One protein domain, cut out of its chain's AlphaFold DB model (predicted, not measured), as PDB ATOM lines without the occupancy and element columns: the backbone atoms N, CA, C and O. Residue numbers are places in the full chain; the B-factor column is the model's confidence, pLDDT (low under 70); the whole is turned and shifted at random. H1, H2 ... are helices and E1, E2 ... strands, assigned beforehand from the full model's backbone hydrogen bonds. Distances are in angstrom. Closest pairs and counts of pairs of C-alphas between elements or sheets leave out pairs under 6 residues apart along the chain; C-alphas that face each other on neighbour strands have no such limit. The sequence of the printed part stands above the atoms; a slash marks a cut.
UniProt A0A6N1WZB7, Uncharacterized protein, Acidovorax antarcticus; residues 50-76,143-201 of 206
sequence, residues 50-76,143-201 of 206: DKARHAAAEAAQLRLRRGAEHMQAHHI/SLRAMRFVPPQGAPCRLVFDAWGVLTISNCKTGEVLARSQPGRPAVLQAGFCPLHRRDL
ATOM      1  N   ASP A  50     125.192 174.099 168.015       84.31
ATOM      2  CA  ASP A  50     124.533 173.416 169.130       84.31
ATOM      3  C   ASP A  50     125.512 173.140 170.271       84.31
ATOM      4  O   ASP A  50     125.151 173.309 171.436       84.31
ATOM      5  N   LYS A  51     126.780 172.844 169.950       85.50
ATOM      6  CA  LYS A  51     127.870 172.796 170.940       85.50
ATOM      7  C   LYS A  51     128.018 174.140 171.659       85.50
ATOM      8  O   LYS A  51     128.063 174.173 172.887       85.50
ATOM      9  N   ALA A  52     128.015 175.248 170.914       85.88
ATOM     10  CA  ALA A  52     128.094 176.593 171.485       85.88
ATOM     11  C   ALA A  52     126.886 176.918 172.381       85.88
ATOM     12  O   ALA A  52     127.060 177.425 173.488       85.88
ATOM     13  N   ARG A  53     125.663 176.579 171.950       86.12
ATOM     14  CA  ARG A  53     124.445 176.755 172.762       86.12
ATOM     15  C   ARG A  53     124.489 175.937 174.047       86.12
ATOM     16  O   ARG A  53     124.147 176.462 175.104       86.12
ATOM     17  N   HIS A  54     124.921 174.680 173.963       87.19
ATOM     18  CA  HIS A  54     125.036 173.804 175.123       87.19
ATOM     19  C   HIS A  54     126.055 174.347 176.129       87.19
ATOM     20  O   HIS A  54     125.705 174.581 177.283       87.19
ATOM     21  N   ALA A  55     127.266 174.674 175.668       88.56
ATOM     22  CA  ALA A  55     128.306 175.267 176.506       88.56
ATOM     23  C   ALA A  55     127.849 176.589 177.148       88.56
ATOM     24  O   ALA A  55     128.133 176.865 178.315       88.56
ATOM     25  N   ALA A  56     127.094 177.411 176.417       89.25
ATOM     26  CA  ALA A  56     126.561 178.657 176.952       89.25
ATOM     27  C   ALA A  56     125.482 178.418 178.025       89.25
ATOM     28  O   ALA A  56     125.476 179.113 179.047       89.25
ATOM     29  N   ALA A  57     124.609 177.421 177.843       91.44
ATOM     30  CA  ALA A  57     123.630 177.014 178.848       91.44
ATOM     31  C   ALA A  57     124.307 176.460 180.113       91.44
ATOM     32  O   ALA A  57     123.945 176.856 181.222       91.44
ATOM     33  N   GLU A  58     125.337 175.621 179.969       92.31
ATOM     34  CA  GLU A  58     126.148 175.134 181.091       92.31
ATOM     35  C   GLU A  58     126.832 176.284 181.836       92.31
ATOM     36  O   GLU A  58     126.776 176.358 183.066       92.31
ATOM     37  N   ALA A  59     127.406 177.244 181.106       91.69
ATOM     38  CA  ALA A  59     128.013 178.425 181.705       91.69
ATOM     39  C   ALA A  59     126.977 179.284 182.455       91.69
ATOM     40  O   ALA A  59     127.258 179.776 183.550       91.69
ATOM     41  N   ALA A  60     125.768 179.466 181.912       93.56
ATOM     42  CA  ALA A  60     124.672 180.161 182.596       93.56
ATOM     43  C   ALA A  60     124.230 179.417 183.871       93.56
ATOM     44  O   ALA A  60     124.072 180.025 184.933       93.56
ATOM     45  N   GLN A  61     124.110 178.094 183.796       95.69
ATOM     46  CA  GLN A  61     123.774 177.223 184.918       95.69
ATOM     47  C   GLN A  61     124.842 177.267 186.025       95.69
ATOM     48  O   GLN A  61     124.507 177.334 187.211       95.69
ATOM     49  N   LEU A  62     126.128 177.286 185.665       93.88
ATOM     50  CA  LEU A  62     127.233 177.446 186.611       93.88
ATOM     51  C   LEU A  62     127.213 178.826 187.282       93.88
ATOM     52  O   LEU A  62     127.417 178.921 188.494       93.88
ATOM     53  N   ARG A  63     126.934 179.892 186.517       93.94
ATOM     54  CA  ARG A  63     126.777 181.250 187.063       93.94
ATOM     55  C   ARG A  63     125.669 181.298 188.110       93.94
ATOM     56  O   ARG A  63     125.894 181.878 189.166       93.94
ATOM     57  N   LEU A  64     124.520 180.665 187.857       95.62
ATOM     58  CA  LEU A  64     123.421 180.610 188.828       95.62
ATOM     59  C   LEU A  64     123.803 179.886 190.112       95.62
ATOM     60  O   LEU A  64     123.522 180.408 191.183       95.62
ATOM     61  N   ARG A  65     124.468 178.728 190.024       96.06
ATOM     62  CA  ARG A  65     124.922 177.993 191.219       96.06
ATOM     63  C   ARG A  65     125.841 178.856 192.076       96.06
ATOM     64  O   ARG A  65     125.518 179.126 193.228       96.06
ATOM     65  N   ARG A  66     126.901 179.400 191.469       94.94
ATOM     66  CA  ARG A  66     127.855 180.282 192.159       94.94
ATOM     67  C   ARG A  66     127.184 181.536 192.711       94.94
ATOM     68  O   ARG A  66     127.482 181.956 193.821       94.94
ATOM     69  N   GLY A  67     126.274 182.139 191.948       94.69
ATOM     70  CA  GLY A  67     125.554 183.332 192.377       94.69
ATOM     71  C   GLY A  67     124.606 183.062 193.547       94.69
ATOM     72  O   GLY A  67     124.561 183.851 194.487       94.69
ATOM     73  N   ALA A  68     123.894 181.935 193.522       95.88
ATOM     74  CA  ALA A  68     123.016 181.508 194.603       95.88
ATOM     75  C   ALA A  68     123.806 181.176 195.878       95.88
ATOM     76  O   ALA A  68     123.432 181.638 196.951       95.88
ATOM     77  N   GLU A  69     124.914 180.440 195.759       95.38
ATOM     78  CA  GLU A  69     125.835 180.145 196.868       95.38
ATOM     79  C   GLU A  69     126.406 181.430 197.473       95.38
ATOM     80  O   GLU A  69     126.376 181.626 198.687       95.38
ATOM     81  N   HIS A  70     126.874 182.345 196.626       94.50
ATOM     82  CA  HIS A  70     127.436 183.610 197.072       94.50
ATOM     83  C   HIS A  70     126.391 184.482 197.785       94.50
ATOM     84  O   HIS A  70     126.690 185.050 198.836       94.50
ATOM     85  N   MET A  71     125.159 184.540 197.266       94.31
ATOM     86  CA  MET A  71     124.055 185.246 197.917       94.31
ATOM     87  C   MET A  71     123.706 184.604 199.264       94.31
ATOM     88  O   MET A  71     123.644 185.317 200.264       94.31
ATOM     89  N   GLN A  72     123.557 183.276 199.309       95.12
ATOM     90  CA  GLN A  72     123.296 182.507 200.531       95.12
ATOM     91  C   GLN A  72     124.348 182.759 201.612       95.12
ATOM     92  O   GLN A  72     123.989 182.914 202.776       95.12
ATOM     93  N   ALA A  73     125.627 182.800 201.237       94.00
ATOM     94  CA  ALA A  73     126.729 182.928 202.181       94.00
ATOM     95  C   ALA A  73     126.907 184.350 202.743       94.00
ATOM     96  O   ALA A  73     127.376 184.492 203.866       94.00
ATOM     97  N   HIS A  74     126.547 185.397 201.989       92.06
ATOM     98  CA  HIS A  74     126.925 186.773 202.351       92.06
ATOM     99  C   HIS A  74     125.748 187.746 202.508       92.06
ATOM    100  O   HIS A  74     125.921 188.816 203.087       92.06
ATOM    101  N   HIS A  75     124.562 187.423 201.983       90.00
ATOM    102  CA  HIS A  75     123.456 188.387 201.877       90.00
ATOM    103  C   HIS A  75     122.095 187.871 202.332       90.00
ATOM    104  O   HIS A  75     121.150 188.662 202.414       90.00
ATOM    105  N   ILE A  76     121.979 186.577 202.628       94.00
ATOM    106  CA  ILE A  76     120.777 186.021 203.239       94.00
ATOM    107  C   ILE A  76     120.922 186.122 204.760       94.00
ATOM    108  O   ILE A  76     121.902 185.612 205.304       94.00
ATOM    109  N   SER A 143     113.539 193.905 192.740       86.31
ATOM    110  CA  SER A 143     114.796 193.750 193.466       86.31
ATOM    111  C   SER A 143     114.556 193.707 194.974       86.31
ATOM    112  O   SER A 143     114.828 194.683 195.681       86.31
ATOM    113  N   LEU A 144     114.123 192.554 195.486       90.06
ATOM    114  CA  LEU A 144     114.097 192.325 196.933       90.06
ATOM    115  C   LEU A 144     115.513 192.301 197.510       90.06
ATOM    116  O   LEU A 144     115.760 192.836 198.589       90.06
ATOM    117  N   ARG A 145     116.460 191.720 196.766       91.75
ATOM    118  CA  ARG A 145     117.890 191.800 197.063       91.75
ATOM    119  C   ARG A 145     118.682 191.985 195.783       91.75
ATOM    120  O   ARG A 145     118.440 191.301 194.796       91.75
ATOM    121  N   ALA A 146     119.652 192.889 195.815       92.19
ATOM    122  CA  ALA A 146     120.596 193.079 194.727       92.19
ATOM    123  C   ALA A 146     122.008 193.241 195.273       92.19
ATOM    124  O   ALA A 146     122.210 193.846 196.323       92.19
ATOM    125  N   MET A 147     122.982 192.717 194.537       93.19
ATOM    126  CA  MET A 147     124.384 192.784 194.922       93.19
ATOM    127  C   MET A 147     125.313 192.659 193.717       93.19
ATOM    128  O   MET A 147     124.891 192.307 192.613       93.19
ATOM    129  N   ARG A 148     126.595 192.943 193.942       92.88
ATOM    130  CA  ARG A 148     127.662 192.705 192.972       92.88
ATOM    131  C   ARG A 148     128.426 191.448 193.358       92.88
ATOM    132  O   ARG A 148     128.653 191.198 194.533       92.88
ATOM    133  N   PHE A 149     128.827 190.698 192.351       88.38
ATOM    134  CA  PHE A 149     129.615 189.484 192.463       88.38
ATOM    135  C   PHE A 149     130.699 189.541 191.399       88.38
ATOM    136  O   PHE A 149     130.409 189.788 190.228       88.38
ATOM    137  N   VAL A 150     131.943 189.308 191.792       88.06
ATOM    138  CA  VAL A 150     133.047 189.177 190.844       88.06
ATOM    139  C   VAL A 150     133.434 187.701 190.817       88.06
ATOM    140  O   VAL A 150     133.999 187.213 191.796       88.06
ATOM    141  N   PRO A 151     133.086 186.951 189.756       80.12
ATOM    142  CA  PRO A 151     133.529 185.571 189.638       80.12
ATOM    143  C   PRO A 151     135.063 185.515 189.522       80.12
ATOM    144  O   PRO A 151     135.644 186.410 188.911       80.12
ATOM    145  N   PRO A 152     135.721 184.444 190.011       76.62
ATOM    146  CA  PRO A 152     137.184 184.317 189.963       76.62
ATOM    147  C   PRO A 152     137.795 184.459 188.560       76.62
ATOM    148  O   PRO A 152     138.945 184.852 188.421       76.62
ATOM    149  N   GLN A 153     137.028 184.128 187.518       74.75
ATOM    150  CA  GLN A 153     137.441 184.204 186.117       74.75
ATOM    151  C   GLN A 153     136.342 184.866 185.274       74.75
ATOM    152  O   GLN A 153     135.678 184.212 184.470       74.75
ATOM    153  N   GLY A 154     136.077 186.156 185.488       77.56
ATOM    154  CA  GLY A 154     135.120 186.862 184.640       77.56
ATOM    155  C   GLY A 154     134.867 188.316 185.005       77.56
ATOM    156  O   GLY A 154     135.408 188.857 185.967       77.56
ATOM    157  N   ALA A 155     134.015 188.951 184.203       84.31
ATOM    158  CA  ALA A 155     133.592 190.322 184.429       84.31
ATOM    159  C   ALA A 155     132.695 190.434 185.679       84.31
ATOM    160  O   ALA A 155     131.943 189.501 185.985       84.31
ATOM    161  N   PRO A 156     132.712 191.588 186.371       92.31
ATOM    162  CA  PRO A 156     131.778 191.865 187.453       92.31
ATOM    163  C   PRO A 156     130.325 191.662 187.011       92.31
ATOM    164  O   PRO A 156     129.890 192.167 185.975       92.31
ATOM    165  N   CYS A 157     129.576 190.937 187.831       94.44
ATOM    166  CA  CYS A 157     128.177 190.611 187.618       94.44
ATOM    167  C   CYS A 157     127.304 191.268 188.689       94.44
ATOM    168  O   CYS A 157     127.699 191.408 189.848       94.44
ATOM    169  N   ARG A 158     126.086 191.639 188.307       95.50
ATOM    170  CA  ARG A 158     125.028 192.062 189.216       95.50
ATOM    171  C   ARG A 158     124.051 190.911 189.391       95.50
ATOM    172  O   ARG A 158     123.536 190.380 188.409       95.50
ATOM    173  N   LEU A 159     123.797 190.553 190.641       96.06
ATOM    174  CA  LEU A 159     122.813 189.555 191.043       96.06
ATOM    175  C   LEU A 159     121.594 190.296 191.563       96.06
ATOM    176  O   LEU A 159     121.738 191.211 192.374       96.06
ATOM    177  N   VAL A 160     120.411 189.897 191.117       95.94
ATOM    178  CA  VAL A 160     119.140 190.445 191.587       95.94
ATOM    179  C   VAL A 160     118.186 189.296 191.867       95.94
ATOM    180  O   VAL A 160     117.942 188.480 190.983       95.94
ATOM    181  N   PHE A 161     117.660 189.237 193.085       96.12
ATOM    182  CA  PHE A 161     116.591 188.334 193.482       96.12
ATOM    183  C   PHE A 161     115.306 189.134 193.678       96.12
ATOM    184  O   PHE A 161     115.275 190.099 194.452       96.12
ATOM    185  N   ASP A 162     114.267 188.755 192.946       95.62
ATOM    186  CA  ASP A 162     113.015 189.499 192.864       95.62
ATOM    187  C   ASP A 162     111.896 188.894 193.732       95.62
ATOM    188  O   ASP A 162     112.038 187.853 194.379       95.62
ATOM    189  N   ALA A 163     110.753 189.575 193.744       95.19
ATOM    190  CA  ALA A 163     109.551 189.154 194.449       95.19
ATOM    191  C   ALA A 163     108.853 187.936 193.824       95.19
ATOM    192  O   ALA A 163     107.909 187.420 194.416       95.19
ATOM    193  N   TRP A 164     109.306 187.456 192.662       95.62
ATOM    194  CA  TRP A 164     108.888 186.186 192.060       95.62
ATOM    195  C   TRP A 164     109.796 185.022 192.465       95.62
ATOM    196  O   TRP A 164     109.579 183.886 192.043       95.62
ATOM    197  N   GLY A 165     110.804 185.279 193.298       95.75
ATOM    198  CA  GLY A 165     111.782 184.284 193.700       95.75
ATOM    199  C   GLY A 165     112.719 183.883 192.564       95.75
ATOM    200  O   GLY A 165     113.199 182.749 192.550       95.75
ATOM    201  N   VAL A 166     112.934 184.771 191.592       96.94
ATOM    202  CA  VAL A 166     113.833 184.550 190.462       96.94
ATOM    203  C   VAL A 166     115.149 185.278 190.710       96.94
ATOM    204  O   VAL A 166     115.178 186.479 190.978       96.94
ATOM    205  N   LEU A 167     116.254 184.545 190.585       97.38
ATOM    206  CA  LEU A 167     117.603 185.093 190.562       97.38
ATOM    207  C   LEU A 167     117.989 185.417 189.117       97.38
ATOM    208  O   LEU A 167     118.036 184.537 188.256       97.38
ATOM    209  N   THR A 168     118.306 186.681 188.865       97.06
ATOM    210  CA  THR A 168     118.831 187.165 187.588       97.06
ATOM    211  C   THR A 168     120.278 187.600 187.766       97.06
ATOM    212  O   THR A 168     120.600 188.356 188.685       97.06
ATOM    213  N   ILE A 169     121.152 187.133 186.876       95.38
ATOM    214  CA  ILE A 169     122.561 187.522 186.816       95.38
ATOM    215  C   ILE A 169     122.773 188.313 185.536       95.38
ATOM    216  O   ILE A 169     122.470 187.829 184.449       95.38
ATOM    217  N   SER A 170     123.315 189.518 185.667       95.06
ATOM    218  CA  SER A 170     123.607 190.406 184.542       95.06
ATOM    219  C   SER A 170     125.043 190.909 184.585       95.06
ATOM    220  O   SER A 170     125.644 191.001 185.654       95.06
ATOM    221  N   ASN A 171     125.613 191.225 183.430       93.00
ATOM    222  CA  ASN A 171     126.920 191.865 183.339       93.00
ATOM    223  C   ASN A 171     126.821 193.314 183.851       93.00
ATOM    224  O   ASN A 171     125.976 194.077 183.390       93.00
ATOM    225  N   CYS A 172     127.689 193.726 184.779       92.25
ATOM    226  CA  CYS A 172     127.645 195.081 185.344       92.25
ATOM    227  C   CYS A 172     127.950 196.191 184.327       92.25
ATOM    228  O   CYS A 172     127.517 197.321 184.534       92.25
ATOM    229  N   LYS A 173     128.729 195.898 183.279       89.19
ATOM    230  CA  LYS A 173     129.150 196.872 182.267       89.19
ATOM    231  C   LYS A 173     128.124 196.997 181.146       89.19
ATOM    232  O   LYS A 173     127.794 198.110 180.759       89.19
ATOM    233  N   THR A 174     127.651 195.871 180.613       89.44
ATOM    234  CA  THR A 174     126.746 195.863 179.449       89.44
ATOM    235  C   THR A 174     125.269 195.828 179.836       89.44
ATOM    236  O   THR A 174     124.421 196.129 179.005       89.44
ATOM    237  N   GLY A 175     124.937 195.450 181.075       89.06
ATOM    238  CA  GLY A 175     123.556 195.227 181.518       89.06
ATOM    239  C   GLY A 175     122.920 193.946 180.964       89.06
ATOM    240  O   GLY A 175     121.786 193.625 181.312       89.06
ATOM    241  N   GLU A 176     123.644 193.196 180.135       91.06
ATOM    242  CA  GLU A 176     123.174 191.966 179.503       91.06
ATOM    243  C   GLU A 176     122.858 190.885 180.540       91.06
ATOM    244  O   GLU A 176     123.642 190.650 181.464       91.06
ATOM    245  N   VAL A 177     121.721 190.202 180.382       93.44
ATOM    246  CA  VAL A 177     121.325 189.089 181.250       93.44
ATOM    247  C   VAL A 177     122.080 187.827 180.844       93.44
ATOM    248  O   VAL A 177     121.867 187.274 179.773       93.44
ATOM    249  N   LEU A 178     122.927 187.339 181.746       93.38
ATOM    250  CA  LEU A 178     123.788 186.178 181.534       93.38
ATOM    251  C   LEU A 178     123.148 184.870 182.007       93.38
ATOM    252  O   LEU A 178     123.513 183.796 181.530       93.38
ATOM    253  N   ALA A 179     122.251 184.945 182.991       94.88
ATOM    254  CA  ALA A 179     121.495 183.799 183.479       94.88
ATOM    255  C   ALA A 179     120.229 184.238 184.223       94.88
ATOM    256  O   ALA A 179     120.218 185.278 184.887       94.88
ATOM    257  N   ARG A 180     119.184 183.409 184.163       97.19
ATOM    258  CA  ARG A 180     117.934 183.603 184.905       97.19
ATOM    259  C   ARG A 180     117.446 182.284 185.489       97.19
ATOM    260  O   ARG A 180     117.447 181.270 184.789       97.19
ATOM    261  N   SER A 181     117.066 182.286 186.762       98.12
ATOM    262  CA  SER A 181     116.653 181.073 187.466       98.12
ATOM    263  C   SER A 181     115.158 180.775 187.345       98.12
ATOM    264  O   SER A 181     114.354 181.628 186.974       98.12
ATOM    265  N   GLN A 182     114.765 179.566 187.738       97.06
ATOM    266  CA  GLN A 182     113.363 179.252 188.015       97.06
ATOM    267  C   GLN A 182     112.886 179.921 189.322       97.06
ATOM    268  O   GLN A 182     113.701 180.113 190.237       97.06
ATOM    269  N   PRO A 183     111.575 180.218 189.456       96.88
ATOM    270  CA  PRO A 183     110.982 180.702 190.701       96.88
ATOM    271  C   PRO A 183     111.247 179.754 191.875       96.88
ATOM    272  O   PRO A 183     110.928 178.565 191.816       96.88
ATOM    273  N   GLY A 184     111.824 180.271 192.956       95.50
ATOM    274  CA  GLY A 184     112.085 179.501 194.174       95.50
ATOM    275  C   GLY A 184     113.288 178.558 194.092       95.50
ATOM    276  O   GLY A 184     113.552 177.800 195.026       95.50
ATOM    277  N   ARG A 185     113.995 178.552 192.955       96.94
ATOM    278  CA  ARG A 185     115.129 177.668 192.672       96.94
ATOM    279  C   ARG A 185     116.278 178.490 192.080       96.94
ATOM    280  O   ARG A 185     116.570 178.362 190.891       96.94
ATOM    281  N   PRO A 186     116.947 179.325 192.893       96.44
ATOM    282  CA  PRO A 186     117.934 180.303 192.425       96.44
ATOM    283  C   PRO A 186     119.140 179.666 191.721       96.44
ATOM    284  O   PRO A 186     119.751 180.292 190.863       96.44
ATOM    285  N   ALA A 187     119.452 178.406 192.029       96.81
ATOM    286  CA  ALA A 187     120.538 177.658 191.407       96.81
ATOM    287  C   ALA A 187     120.133 176.902 190.127       96.81
ATOM    288  O   ALA A 187     120.979 176.221 189.560       96.81
ATOM    289  N   VAL A 188     118.874 176.955 189.676       96.75
ATOM    290  CA  VAL A 188     118.373 176.169 188.531       96.75
ATOM    291  C   VAL A 188     118.025 177.095 187.377       96.75
ATOM    292  O   VAL A 188     117.196 177.987 187.546       96.75
ATOM    293  N   LEU A 189     118.623 176.863 186.207       96.12
ATOM    294  CA  LEU A 189     118.366 177.646 185.002       96.12
ATOM    295  C   LEU A 189     116.897 177.548 184.567       96.12
ATOM    296  O   LEU A 189     116.286 176.476 184.568       96.12
ATOM    297  N   GLN A 190     116.321 178.689 184.198       95.25
ATOM    298  CA  GLN A 190     114.977 178.747 183.644       95.25
ATOM    299  C   GLN A 190     114.915 177.989 182.310       95.25
ATOM    300  O   GLN A 190     115.775 178.154 181.444       95.25
ATOM    301  N   ALA A 191     113.871 177.176 182.132       89.31
ATOM    302  CA  ALA A 191     113.636 176.483 180.870       89.31
ATOM    303  C   ALA A 191     113.461 177.495 179.725       89.31
ATOM    304  O   ALA A 191     112.773 178.504 179.883       89.31
ATOM    305  N   GLY A 192     114.099 177.225 178.586       85.06
ATOM    306  CA  GLY A 192     114.072 178.116 177.424       85.06
ATOM    307  C   GLY A 192     114.964 179.357 177.536       85.06
ATOM    308  O   GLY A 192     114.976 180.164 176.610       85.06
ATOM    309  N   PHE A 193     115.734 179.528 178.620       87.12
ATOM    310  CA  PHE A 193     116.746 180.579 178.670       87.12
ATOM    311  C   PHE A 193     117.859 180.279 177.656       87.12
ATOM    312  O   PHE A 193     118.568 179.280 177.784       87.12
ATOM    313  N   CYS A 194     118.017 181.158 176.666       81.06
ATOM    314  CA  CYS A 194     119.051 181.044 175.646       81.06
ATOM    315  C   CYS A 194     120.017 182.234 175.770       81.06
ATOM    316  O   CYS A 194     119.655 183.342 175.379       81.06
ATOM    317  N   PRO A 195     121.222 182.034 176.333       74.06
ATOM    318  CA  PRO A 195     122.201 183.110 176.517       74.06
ATOM    319  C   PRO A 195     122.807 183.617 175.204       74.06
ATOM    320  O   PRO A 195     123.322 184.723 175.174       74.06
ATOM    321  N   LEU A 196     122.758 182.820 174.130       79.19
ATOM    322  CA  LEU A 196     123.234 183.207 172.801       79.19
ATOM    323  C   LEU A 196     122.048 183.326 171.849       79.19
ATOM    324  O   LEU A 196     121.281 182.375 171.682       79.19
ATOM    325  N   HIS A 197     121.906 184.470 171.191       69.81
ATOM    326  CA  HIS A 197     120.947 184.640 170.111       69.81
ATOM    327  C   HIS A 197     121.528 184.082 168.811       69.81
ATOM    328  O   HIS A 197     122.739 183.999 168.622       69.81
ATOM    329  N   ARG A 198     120.659 183.718 167.860       65.88
ATOM    330  CA  ARG A 198     121.088 183.218 166.540       65.88
ATOM    331  C   ARG A 198     122.078 184.167 165.846       65.88
ATOM    332  O   ARG A 198     123.020 183.692 165.229       65.88
ATOM    333  N   ARG A 199     121.890 185.477 166.024       67.38
ATOM    334  CA  ARG A 199     122.750 186.545 165.486       67.38
ATOM    335  C   ARG A 199     124.164 186.556 166.075       67.38
ATOM    336  O   ARG A 199     125.078 187.059 165.435       67.38
ATOM    337  N   ASP A 200     124.347 186.001 167.272       71.19
ATOM    338  CA  ASP A 200     125.660 185.906 167.926       71.19
ATOM    339  C   ASP A 200     126.489 184.746 167.363       71.19
ATOM    340  O   ASP A 200     127.702 184.695 167.544       71.19
ATOM    341  N   LEU A 201     125.828 183.813 166.669       71.62
ATOM    342  CA  LEU A 201     126.432 182.639 166.041       71.62
ATOM    343  C   LEU A 201     126.658 182.828 164.533       71.62
ATOM    344  O   LEU A 201     127.163 181.919 163.876       71.62
TER     345      LEU A 201
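AT A GLANCE: This is residues 50 to 76 and 143 to 201 of the 206 residues of an uncharacterized protein of Acidovorax antarcticus (UniProt A0A6N1WZB7). One long helix, H1, has a strongly twisted sheet of five strands curled round it, with helix on one face of the sheet only, in two layers. H1 makes the longest axis, and the unnamed tail of residues 190 to 201 runs from the sheet toward the beginning of H1. The printed part has 86 residues, with one named helix followed by five named strands; the sheet's order is E1 - E2 - E3 - E4 - E5, all antiparallel. The class is mixed, helices and strands. The whole is compact, with a radius of gyration of the C-alphas of 12.3 A, and only just elongated, spanning 37 by 25 by 18 A.

HOW THE PARTS SIT: H1, residues 50 to 74, is on the sheet, which curls round its residues 56 to 74; every O i to N i+4 pair in H1 is within hydrogen-bond range. The strands E1, residues 145 to 149, E2, residues 157 to 161, E3, residues 167 to 171, E4, residues 177 to 182, and E5, residues 185 to 189, form a meander, each strand the antiparallel neighbour of the one before. E1 and E2 are a hairpin, with N 147 and O 159 at 2.9 A. E2 and E3 are a hairpin, with N 158 and O 170 at 2.8 A. E3 and E4 are a hairpin, with N 169 and O 179 at 2.9 A. E4 and E5 are a hairpin at 118 degrees between directions, with N 182 and O 188 at 2.9 A. The pairing of E4 is staggered: residues 177 to 180 pair with E3, residues 181 to 182 with E5. The closest C-alphas of H1 and E5 are those of Arg 65 and Ala 187, 4.4 A; of H1 and E4, those of Ala 60 and Ala 179, 4.9 A. E1 is apart from E4 and E5.

IN THESE COORDINATES: H1 begins with C-alpha 50 at (124.533, 173.416, 169.130) and ends with C-alpha 74 at (126.925, 186.773, 202.351), 35.9 A away. From first to last C-alpha E1 measures 12.8 A, E2 13.2 A, E3 13.6 A, E4 14.4 A and E5 8.3 A. E5 ends with C-alpha 189 at (118.366, 177.646, 185.002).

THE WHOLE: The two C-alphas farthest apart are those of Ile 76 and Arg 199, 37.8 A. Residues 77 to 142 are cut out, and C-alphas 76 and 143 are 13.8 A apart across the cut. Of the links that are printed whole, E1 to E2 is short and the other three are tight. The mean pLDDT of the printed part is 90.3; residues 197 to 199 are under 70.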